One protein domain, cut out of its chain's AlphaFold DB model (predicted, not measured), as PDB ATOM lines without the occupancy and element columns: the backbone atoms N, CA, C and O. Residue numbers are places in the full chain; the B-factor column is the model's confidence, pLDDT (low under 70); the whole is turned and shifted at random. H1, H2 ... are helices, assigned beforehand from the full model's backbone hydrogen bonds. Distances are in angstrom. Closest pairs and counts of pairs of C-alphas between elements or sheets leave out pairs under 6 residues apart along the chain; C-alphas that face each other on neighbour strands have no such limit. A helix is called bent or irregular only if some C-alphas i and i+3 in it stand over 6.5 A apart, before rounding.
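What this domain is: This is residues 879 to 938 of the 1156 residues of the protein "Autophagy-related protein 9" of Microbotryum silenes-dioicae (UniProt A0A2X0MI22). Two helices, H2 and H3, cross loosely at about a right angle; short H1 and the long loop 884 to 901 fill the end where H2 begins, and residues 915 to 921 stick out at the other. The printed part has 60 residues, with three named helices in the order H1, H2, H3 and no named strand: all helix, compact, radius of gyration of the C-alphas 11.1 A, spans 34 by 20 by 19 A.

Where its parts are: Find C-alpha 880 at (20.342, 33.727, 31.092), where H1, residues 880 to 883, begins. H2, residues 902 to 916, runs 22.4 A; it is irregular, C-alphas 903 and 906 being 8.5 A apart. H3, residues 925 to 938, runs 19.9 A to C-alpha 938 at (12.227, 30.371, 12.686).

How they stand to each other: H1 and H3 only just touch, with 3 pairs of C-alphas within 8 A, H3 by residues 926 to 927 alone; the closest C-alphas, Phe 880 and Thr 926, are 6.5 A apart. H2 is close to but not clearly touching H1, closest C-alphas His 883 and Met 906, 7.8 A. H2 and H3 are close but not clearly touching, closest C-alphas Leu 911 and Leu 931, 7.3 A, about perpendicular at 84 degrees. In H3 every O i to N i+4 pair is within hydrogen-bond range, in H2 9 of 11; H1 is too short for one.

The domain as a whole: The C-alphas farthest apart, Asp 896 and Ala 919, are 33.7 A apart. The printed part has no cut; the link H1 to H2 is long, and residue 938 is under 70 in pLDDT.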
ATOM      1  N   ASP A 879      23.955  30.803  31.415       90.00
ATOM      2  CA  ASP A 879      23.028  31.330  32.427       90.00
ATOM      3  C   ASP A 879      22.375  32.657  31.993       90.00
ATOM      4  O   ASP A 879      22.909  33.753  32.198       90.00
ATOM      5  N   PHE A 880      21.158  32.565  31.452       89.19
ATOM      6  CA  PHE A 880      20.342  33.727  31.092       89.19
ATOM      7  C   PHE A 880      19.932  34.609  32.273       89.19
ATOM      8  O   PHE A 880      19.705  35.800  32.068       89.19
ATOM      9  N   LYS A 881      19.835  34.070  33.496       87.38
ATOM     10  CA  LYS A 881      19.417  34.846  34.677       87.38
ATOM     11  C   LYS A 881      20.486  35.869  35.070       87.38
ATOM     12  O   LYS A 881      20.159  36.915  35.629       87.38
ATOM     13  N   ARG A 882      21.752  35.561  34.768       86.12
ATOM     14  CA  ARG A 882      22.933  36.358  35.121       86.12
ATOM     15  C   ARG A 882      23.565  37.093  33.939       86.12
ATOM     16  O   ARG A 882      24.164  38.144  34.150       86.12
ATOM     17  N   HIS A 883      23.422  36.575  32.717       89.25
ATOM     18  CA  HIS A 883      24.135  37.083  31.538       89.25
ATOM     19  C   HIS A 883      23.260  37.382  30.306       89.25
ATOM     20  O   HIS A 883      23.788  37.907  29.332       89.25
ATOM     21  N   GLY A 884      21.954  37.096  30.317       87.00
ATOM     22  CA  GLY A 884      21.092  37.264  29.138       87.00
ATOM     23  C   GLY A 884      20.886  38.719  28.687       87.00
ATOM     24  O   GLY A 884      20.563  39.585  29.503       87.00
ATOM     25  N   ASP A 885      21.004  38.974  27.378       87.06
ATOM     26  CA  ASP A 885      20.574  40.228  26.740       87.06
ATOM     27  C   ASP A 885      19.240  40.046  25.986       87.06
ATOM     28  O   ASP A 885      19.118  39.308  25.005       87.06
ATOM     29  N   THR A 886      18.214  40.777  26.425       85.50
ATOM     30  CA  THR A 886      16.889  40.814  25.792       85.50
ATOM     31  C   THR A 886      16.912  41.279  24.335       85.50
ATOM     32  O   THR A 886      16.038  40.874  23.570       85.50
ATOM     33  N   LYS A 887      17.914  42.068  23.910       84.88
ATOM     34  CA  LYS A 887      18.091  42.491  22.504       84.88
ATOM     35  C   LYS A 887      18.368  41.309  21.567       84.88
ATOM     36  O   LYS A 887      18.104  41.409  20.374       84.88
ATOM     37  N   PHE A 888      18.859  40.194  22.113       84.19
ATOM     38  CA  PHE A 888      19.128  38.940  21.403       84.19
ATOM     39  C   PHE A 888      18.138  37.826  21.791       84.19
ATOM     40  O   PHE A 888      18.406  36.647  21.583       84.19
ATOM     41  N   GLY A 889      16.973  38.192  22.342       81.81
ATOM     42  CA  GLY A 889      15.859  37.270  22.585       81.81
ATOM     43  C   GLY A 889      15.874  36.541  23.931       81.81
ATOM     44  O   GLY A 889      15.034  35.658  24.127       81.81
ATOM     45  N   ALA A 890      16.767  36.898  24.864       84.56
ATOM     46  CA  ALA A 890      16.836  36.288  26.196       84.56
ATOM     47  C   ALA A 890      15.475  36.293  26.944       84.56
ATOM     48  O   ALA A 890      14.665  37.212  26.782       84.56
ATOM     49  N   PRO A 891      15.184  35.281  27.786       78.81
ATOM     50  CA  PRO A 891      13.931  35.198  28.541       78.81
ATOM     51  C   PRO A 891      13.895  36.097  29.789       78.81
ATOM     52  O   PRO A 891      12.815  36.327  30.325       78.81
ATOM     53  N   VAL A 892      15.047  36.592  30.253       80.19
ATOM     54  CA  VAL A 892      15.204  37.419  31.461       80.19
ATOM     55  C   VAL A 892      16.103  38.609  31.124       80.19
ATOM     56  O   VAL A 892      17.093  38.443  30.415       80.19
ATOM     57  N   GLN A 893      15.773  39.798  31.636       75.75
ATOM     58  CA  GLN A 893      16.614  40.989  31.504       75.75
ATOM     59  C   GLN A 893      17.531  41.135  32.724       75.75
ATOM     60  O   GLN A 893      17.062  41.319  33.849       75.75
ATOM     61  N   VAL A 894      18.845  41.086  32.503       80.75
ATOM     62  CA  VAL A 894      19.847  41.336  33.549       80.75
ATOM     63  C   VAL A 894      19.918  42.837  33.846       80.75
ATOM     64  O   VAL A 894      20.098  43.640  32.932       80.75
ATOM     65  N   ARG A 895      19.804  43.219  35.128       70.69
ATOM     66  CA  ARG A 895      19.815  44.629  35.572       70.69
ATOM     67  C   ARG A 895      21.150  45.348  35.344       70.69
ATOM     68  O   ARG A 895      21.142  46.521  34.993       70.69
ATOM     69  N   ASP A 896      22.270  44.654  35.529       81.25
ATOM     70  CA  ASP A 896      23.614  45.218  35.381       81.25
ATOM     71  C   ASP A 896      24.191  44.921  33.986       81.25
ATOM     72  O   ASP A 896      24.589  43.791  33.692       81.25
ATOM     73  N   GLU A 897      24.343  45.952  33.151       80.31
ATOM     74  CA  GLU A 897      24.938  45.836  31.804       80.31
ATOM     75  C   GLU A 897      26.364  45.252  31.816       80.31
ATOM     76  O   GLU A 897      26.787  44.576  30.878       80.31
ATOM     77  N   ARG A 898      27.098  45.427  32.924       83.75
ATOM     78  CA  ARG A 898      28.424  44.820  33.134       83.75
ATOM     79  C   ARG A 898      28.390  43.295  33.011       83.75
ATOM     80  O   ARG A 898      29.299  42.725  32.404       83.75
ATOM     81  N   PHE A 899      27.343  42.647  33.527       85.00
ATOM     82  CA  PHE A 899      27.193  41.192  33.489       85.00
ATOM     83  C   PHE A 899      26.553  40.678  32.189       85.00
ATOM     84  O   PHE A 899      26.812  39.531  31.830       85.00
ATOM     85  N   GLN A 900      25.801  41.499  31.447       86.88
ATOM     86  CA  GLN A 900      25.168  41.106  30.175       86.88
ATOM     87  C   GLN A 900      26.166  40.561  29.131       86.88
ATOM     88  O   GLN A 900      27.337  40.951  29.076       86.88
ATOM     89  N   SER A 901      25.683  39.664  28.278       86.94
ATOM     90  CA  SER A 901      26.373  39.080  27.126       86.94
ATOM     91  C   SER A 901      26.719  40.141  26.068       86.94
ATOM     92  O   SER A 901      25.833  40.704  25.429       86.94
ATOM     93  N   THR A 902      28.010  40.437  25.855       85.94
ATOM     94  CA  THR A 902      28.427  41.392  24.808       85.94
ATOM     95  C   THR A 902      28.078  40.836  23.421       85.94
ATOM     96  O   THR A 902      28.463  39.709  23.105       85.94
ATOM     97  N   GLU A 903      27.373  41.628  22.602       84.12
ATOM     98  CA  GLU A 903      26.937  41.295  21.227       84.12
ATOM     99  C   GLU A 903      26.139  39.979  21.085       84.12
ATOM    100  O   GLU A 903      26.164  39.334  20.028       84.12
ATOM    101  N   GLY A 904      25.429  39.576  22.148       87.56
ATOM    102  CA  GLY A 904      24.618  38.356  22.161       87.56
ATOM    103  C   GLY A 904      25.445  37.075  22.042       87.56
ATOM    104  O   GLY A 904      24.970  36.073  21.507       87.56
ATOM    105  N   LYS A 905      26.721  37.110  22.449       91.81
ATOM    106  CA  LYS A 905      27.654  36.003  22.216       91.81
ATOM    107  C   LYS A 905      27.254  34.721  22.947       91.81
ATOM    108  O   LYS A 905      27.281  33.662  22.339       91.81
ATOM    109  N   MET A 906      26.824  34.792  24.207       93.38
ATOM    110  CA  MET A 906      26.320  33.621  24.944       93.38
ATOM    111  C   MET A 906      25.119  32.965  24.239       93.38
ATOM    112  O   MET A 906      25.018  31.740  24.179       93.38
ATOM    113  N   GLU A 907      24.231  33.781  23.683       92.12
ATOM    114  CA  GLU A 907      23.008  33.387  22.994       92.12
ATOM    115  C   GLU A 907      23.320  32.690  21.658       92.12
ATOM    116  O   GLU A 907      22.817  31.593  21.398       92.12
ATOM    117  N   LYS A 908      24.231  33.263  20.858       92.06
ATOM    118  CA  LYS A 908      24.785  32.637  19.641       92.06
ATOM    119  C   LYS A 908      25.532  31.339  19.953       92.06
ATOM    120  O   LYS A 908      25.322  30.327  19.281       92.06
ATOM    121  N   SER A 909      26.358  31.345  21.000       94.88
ATOM    122  CA  SER A 909      27.088  30.169  21.475       94.88
ATOM    123  C   SER A 909      26.143  29.028  21.856       94.88
ATOM    124  O   SER A 909      26.407  27.890  21.484       94.88
ATOM    125  N   LEU A 910      25.024  29.304  22.538       94.38
ATOM    126  CA  LEU A 910      24.033  28.284  22.898       94.38
ATOM    127  C   LEU A 910      23.351  27.671  21.665       94.38
ATOM    128  O   LEU A 910      23.232  26.449  21.592       94.38
ATOM    129  N   LEU A 911      22.935  28.490  20.691       92.31
ATOM    130  CA  LEU A 911      22.345  28.002  19.433       92.31
ATOM    131  C   LEU A 911      23.340  27.125  18.665       92.31
ATOM    132  O   LEU A 911      23.020  26.001  18.277       92.31
ATOM    133  N   THR A 912      24.578  27.606  18.533       93.06
ATOM    134  CA  THR A 912      25.688  26.880  17.899       93.06
ATOM    135  C   THR A 912      25.975  25.564  18.623       93.06
ATOM    136  O   THR A 912      26.180  24.532  17.985       93.06
ATOM    137  N   PHE A 913      25.961  25.569  19.959       94.38
ATOM    138  CA  PHE A 913      26.211  24.386  20.776       94.38
ATOM    139  C   PHE A 913      25.100  23.339  20.635       94.38
ATOM    140  O   PHE A 913      25.403  22.157  20.464       94.38
ATOM    141  N   ALA A 914      23.832  23.759  20.658       92.62
ATOM    142  CA  ALA A 914      22.685  22.876  20.465       92.62
ATOM    143  C   ALA A 914      22.680  22.238  19.063       92.62
ATOM    144  O   ALA A 914      22.526  21.023  18.955       92.62
ATOM    145  N   ALA A 915      22.944  23.020  18.009       90.38
ATOM    146  CA  ALA A 915      22.998  22.522  16.632       90.38
ATOM    147  C   ALA A 915      24.060  21.421  16.427       90.38
ATOM    148  O   ALA A 915      23.801  20.423  15.758       90.38
ATOM    149  N   HIS A 916      25.236  21.555  17.050       90.38
ATOM    150  CA  HIS A 916      26.302  20.545  16.973       90.38
ATOM    151  C   HIS A 916      26.086  19.323  17.886       90.38
ATOM    152  O   HIS A 916      26.786  18.318  17.739       90.38
ATOM    153  N   ASN A 917      25.144  19.387  18.834       91.56
ATOM    154  CA  ASN A 917      24.899  18.339  19.828       91.56
ATOM    155  C   ASN A 917      23.392  18.003  19.925       91.56
ATOM    156  O   ASN A 917      22.801  18.189  20.985       91.56
ATOM    157  N   PRO A 918      22.749  17.457  18.874       86.44
ATOM    158  CA  PRO A 918      21.293  17.242  18.841       86.44
ATOM    159  C   PRO A 918      20.761  16.222  19.869       86.44
ATOM    160  O   PRO A 918      19.560  16.155  20.111       86.44
ATOM    161  N   ALA A 919      21.639  15.427  20.490       85.12
ATOM    162  CA  ALA A 919      21.295  14.531  21.600       85.12
ATOM    163  C   ALA A 919      21.349  15.212  22.988       85.12
ATOM    164  O   ALA A 919      21.008  14.581  23.991       85.12
ATOM    165  N   TRP A 920      21.802  16.468  23.061       89.31
ATOM    166  CA  TRP A 920      21.863  17.256  24.290       89.31
ATOM    167  C   TRP A 920      20.473  17.751  24.707       89.31
ATOM    168  O   TRP A 920      19.632  18.069  23.867       89.31
ATOM    169  N   VAL A 921      20.239  17.861  26.017       86.00
ATOM    170  CA  VAL A 921      19.018  18.449  26.582       86.00
ATOM    171  C   VAL A 921      19.421  19.480  27.641       86.00
ATOM    172  O   VAL A 921      20.114  19.109  28.592       86.00
ATOM    173  N   PRO A 922      19.000  20.756  27.526       87.44
ATOM    174  CA  PRO A 922      19.335  21.780  28.510       87.44
ATOM    175  C   PRO A 922      18.852  21.434  29.922       87.44
ATOM    176  O   PRO A 922      17.746  20.921  30.103       87.44
ATOM    177  N   ARG A 923      19.670  21.759  30.930       81.69
ATOM    178  CA  ARG A 923      19.340  21.534  32.350       81.69
ATOM    179  C   ARG A 923      18.540  22.680  32.965       81.69
ATOM    180  O   ARG A 923      17.726  22.431  33.847       81.69
ATOM    181  N   ASP A 924      18.760  23.918  32.518       84.81
ATOM    182  CA  ASP A 924      17.980  25.070  32.980       84.81
ATOM    183  C   ASP A 924      16.767  25.315  32.076       84.81
ATOM    184  O   ASP A 924      16.867  25.338  30.849       84.81
ATOM    185  N   GLN A 925      15.620  25.587  32.697       86.19
ATOM    186  CA  GLN A 925      14.380  25.915  32.001       86.19
ATOM    187  C   GLN A 925      14.511  27.197  31.161       86.19
ATOM    188  O   GLN A 925      13.851  27.331  30.135       86.19
ATOM    189  N   THR A 926      15.384  28.139  31.547       87.50
ATOM    190  CA  THR A 926      15.608  29.354  30.740       87.50
ATOM    191  C   THR A 926      16.236  29.040  29.378       87.50
ATOM    192  O   THR A 926      15.880  29.667  28.382       87.50
ATOM    193  N   GLN A 927      17.107  28.026  29.317       89.75
ATOM    194  CA  GLN A 927      17.781  27.593  28.095       89.75
ATOM    195  C   GLN A 927      16.809  26.886  27.149       89.75
ATOM    196  O   GLN A 927      16.793  27.187  25.957       89.75
ATOM    197  N   SER A 928      15.956  25.993  27.666       89.69
ATOM    198  CA  SER A 928      14.934  25.337  26.842       89.69
ATOM    199  C   SER A 928      13.873  26.324  26.345       89.69
ATOM    200  O   SER A 928      13.546  26.293  25.163       89.69
ATOM    201  N   LEU A 929      13.412  27.262  27.182       89.06
ATOM    202  CA  LEU A 929      12.487  28.328  26.768       89.06
ATOM    203  C   LEU A 929      13.074  29.236  25.676       89.06
ATOM    204  O   LEU A 929      12.349  29.641  24.767       89.06
ATOM    205  N   PHE A 930      14.370  29.553  25.747       90.38
ATOM    206  CA  PHE A 930      15.054  30.305  24.694       90.38
ATOM    207  C   PHE A 930      15.132  29.508  23.385       90.38
ATOM    208  O   PHE A 930      14.754  30.031  22.339       90.38
ATOM    209  N   LEU A 931      15.557  28.239  23.433       90.62
ATOM    210  CA  LEU A 931      15.636  27.391  22.239       90.62
ATOM    211  C   LEU A 931      14.261  27.183  21.587       90.62
ATOM    212  O   LEU A 931      14.151  27.346  20.375       90.62
ATOM    213  N   SER A 932      13.208  26.911  22.369       88.69
ATOM    214  CA  SER A 932      11.833  26.829  21.856       88.69
ATOM    215  C   SER A 932      11.409  28.127  21.172       88.69
ATOM    216  O   SER A 932      11.052  28.089  20.002       88.69
ATOM    217  N   ARG A 933      11.571  29.286  21.830       88.50
ATOM    218  CA  ARG A 933      11.243  30.598  21.242       88.50
ATOM    219  C   ARG A 933      11.967  30.843  19.914       88.50
ATOM    220  O   ARG A 933      11.374  31.400  18.996       88.50
ATOM    221  N   MET A 934      13.236  30.453  19.802       87.19
ATOM    222  CA  MET A 934      13.997  30.613  18.558       87.19
ATOM    223  C   MET A 934      13.511  29.660  17.454       87.19
ATOM    224  O   MET A 934      13.439  30.070  16.297       87.19
ATOM    225  N   ILE A 935      13.113  28.429  17.794       85.94
ATOM    226  CA  ILE A 935      12.471  27.492  16.856       85.94
ATOM    227  C   ILE A 935      11.108  28.035  16.400       85.94
ATOM    228  O   ILE A 935      10.842  28.044  15.199       85.94
ATOM    229  N   ASP A 936      10.289  28.561  17.315       83.25
ATOM    230  CA  ASP A 936       8.978  29.156  17.017       83.25
ATOM    231  C   ASP A 936       9.107  30.361  16.067       83.25
ATOM    232  O   ASP A 936       8.346  30.490  15.114       83.25
ATOM    233  N   VAL A 937      10.108  31.227  16.284       79.38
ATOM    234  CA  VAL A 937      10.398  32.394  15.424       79.38
ATOM    235  C   VAL A 937      10.935  31.990  14.045       79.38
ATOM    236  O   VAL A 937      10.691  32.692  13.066       79.38
ATOM    237  N   THR A 938      11.658  30.871  13.954       69.88
ATOM    238  CA  THR A 938      12.227  30.371  12.686       69.88
ATOM    239  C   THR A 938      11.218  29.524  11.894       69.88
ATOM    240  O   THR A 938      11.363  29.351  10.685       69.88
TER     241      THR A 938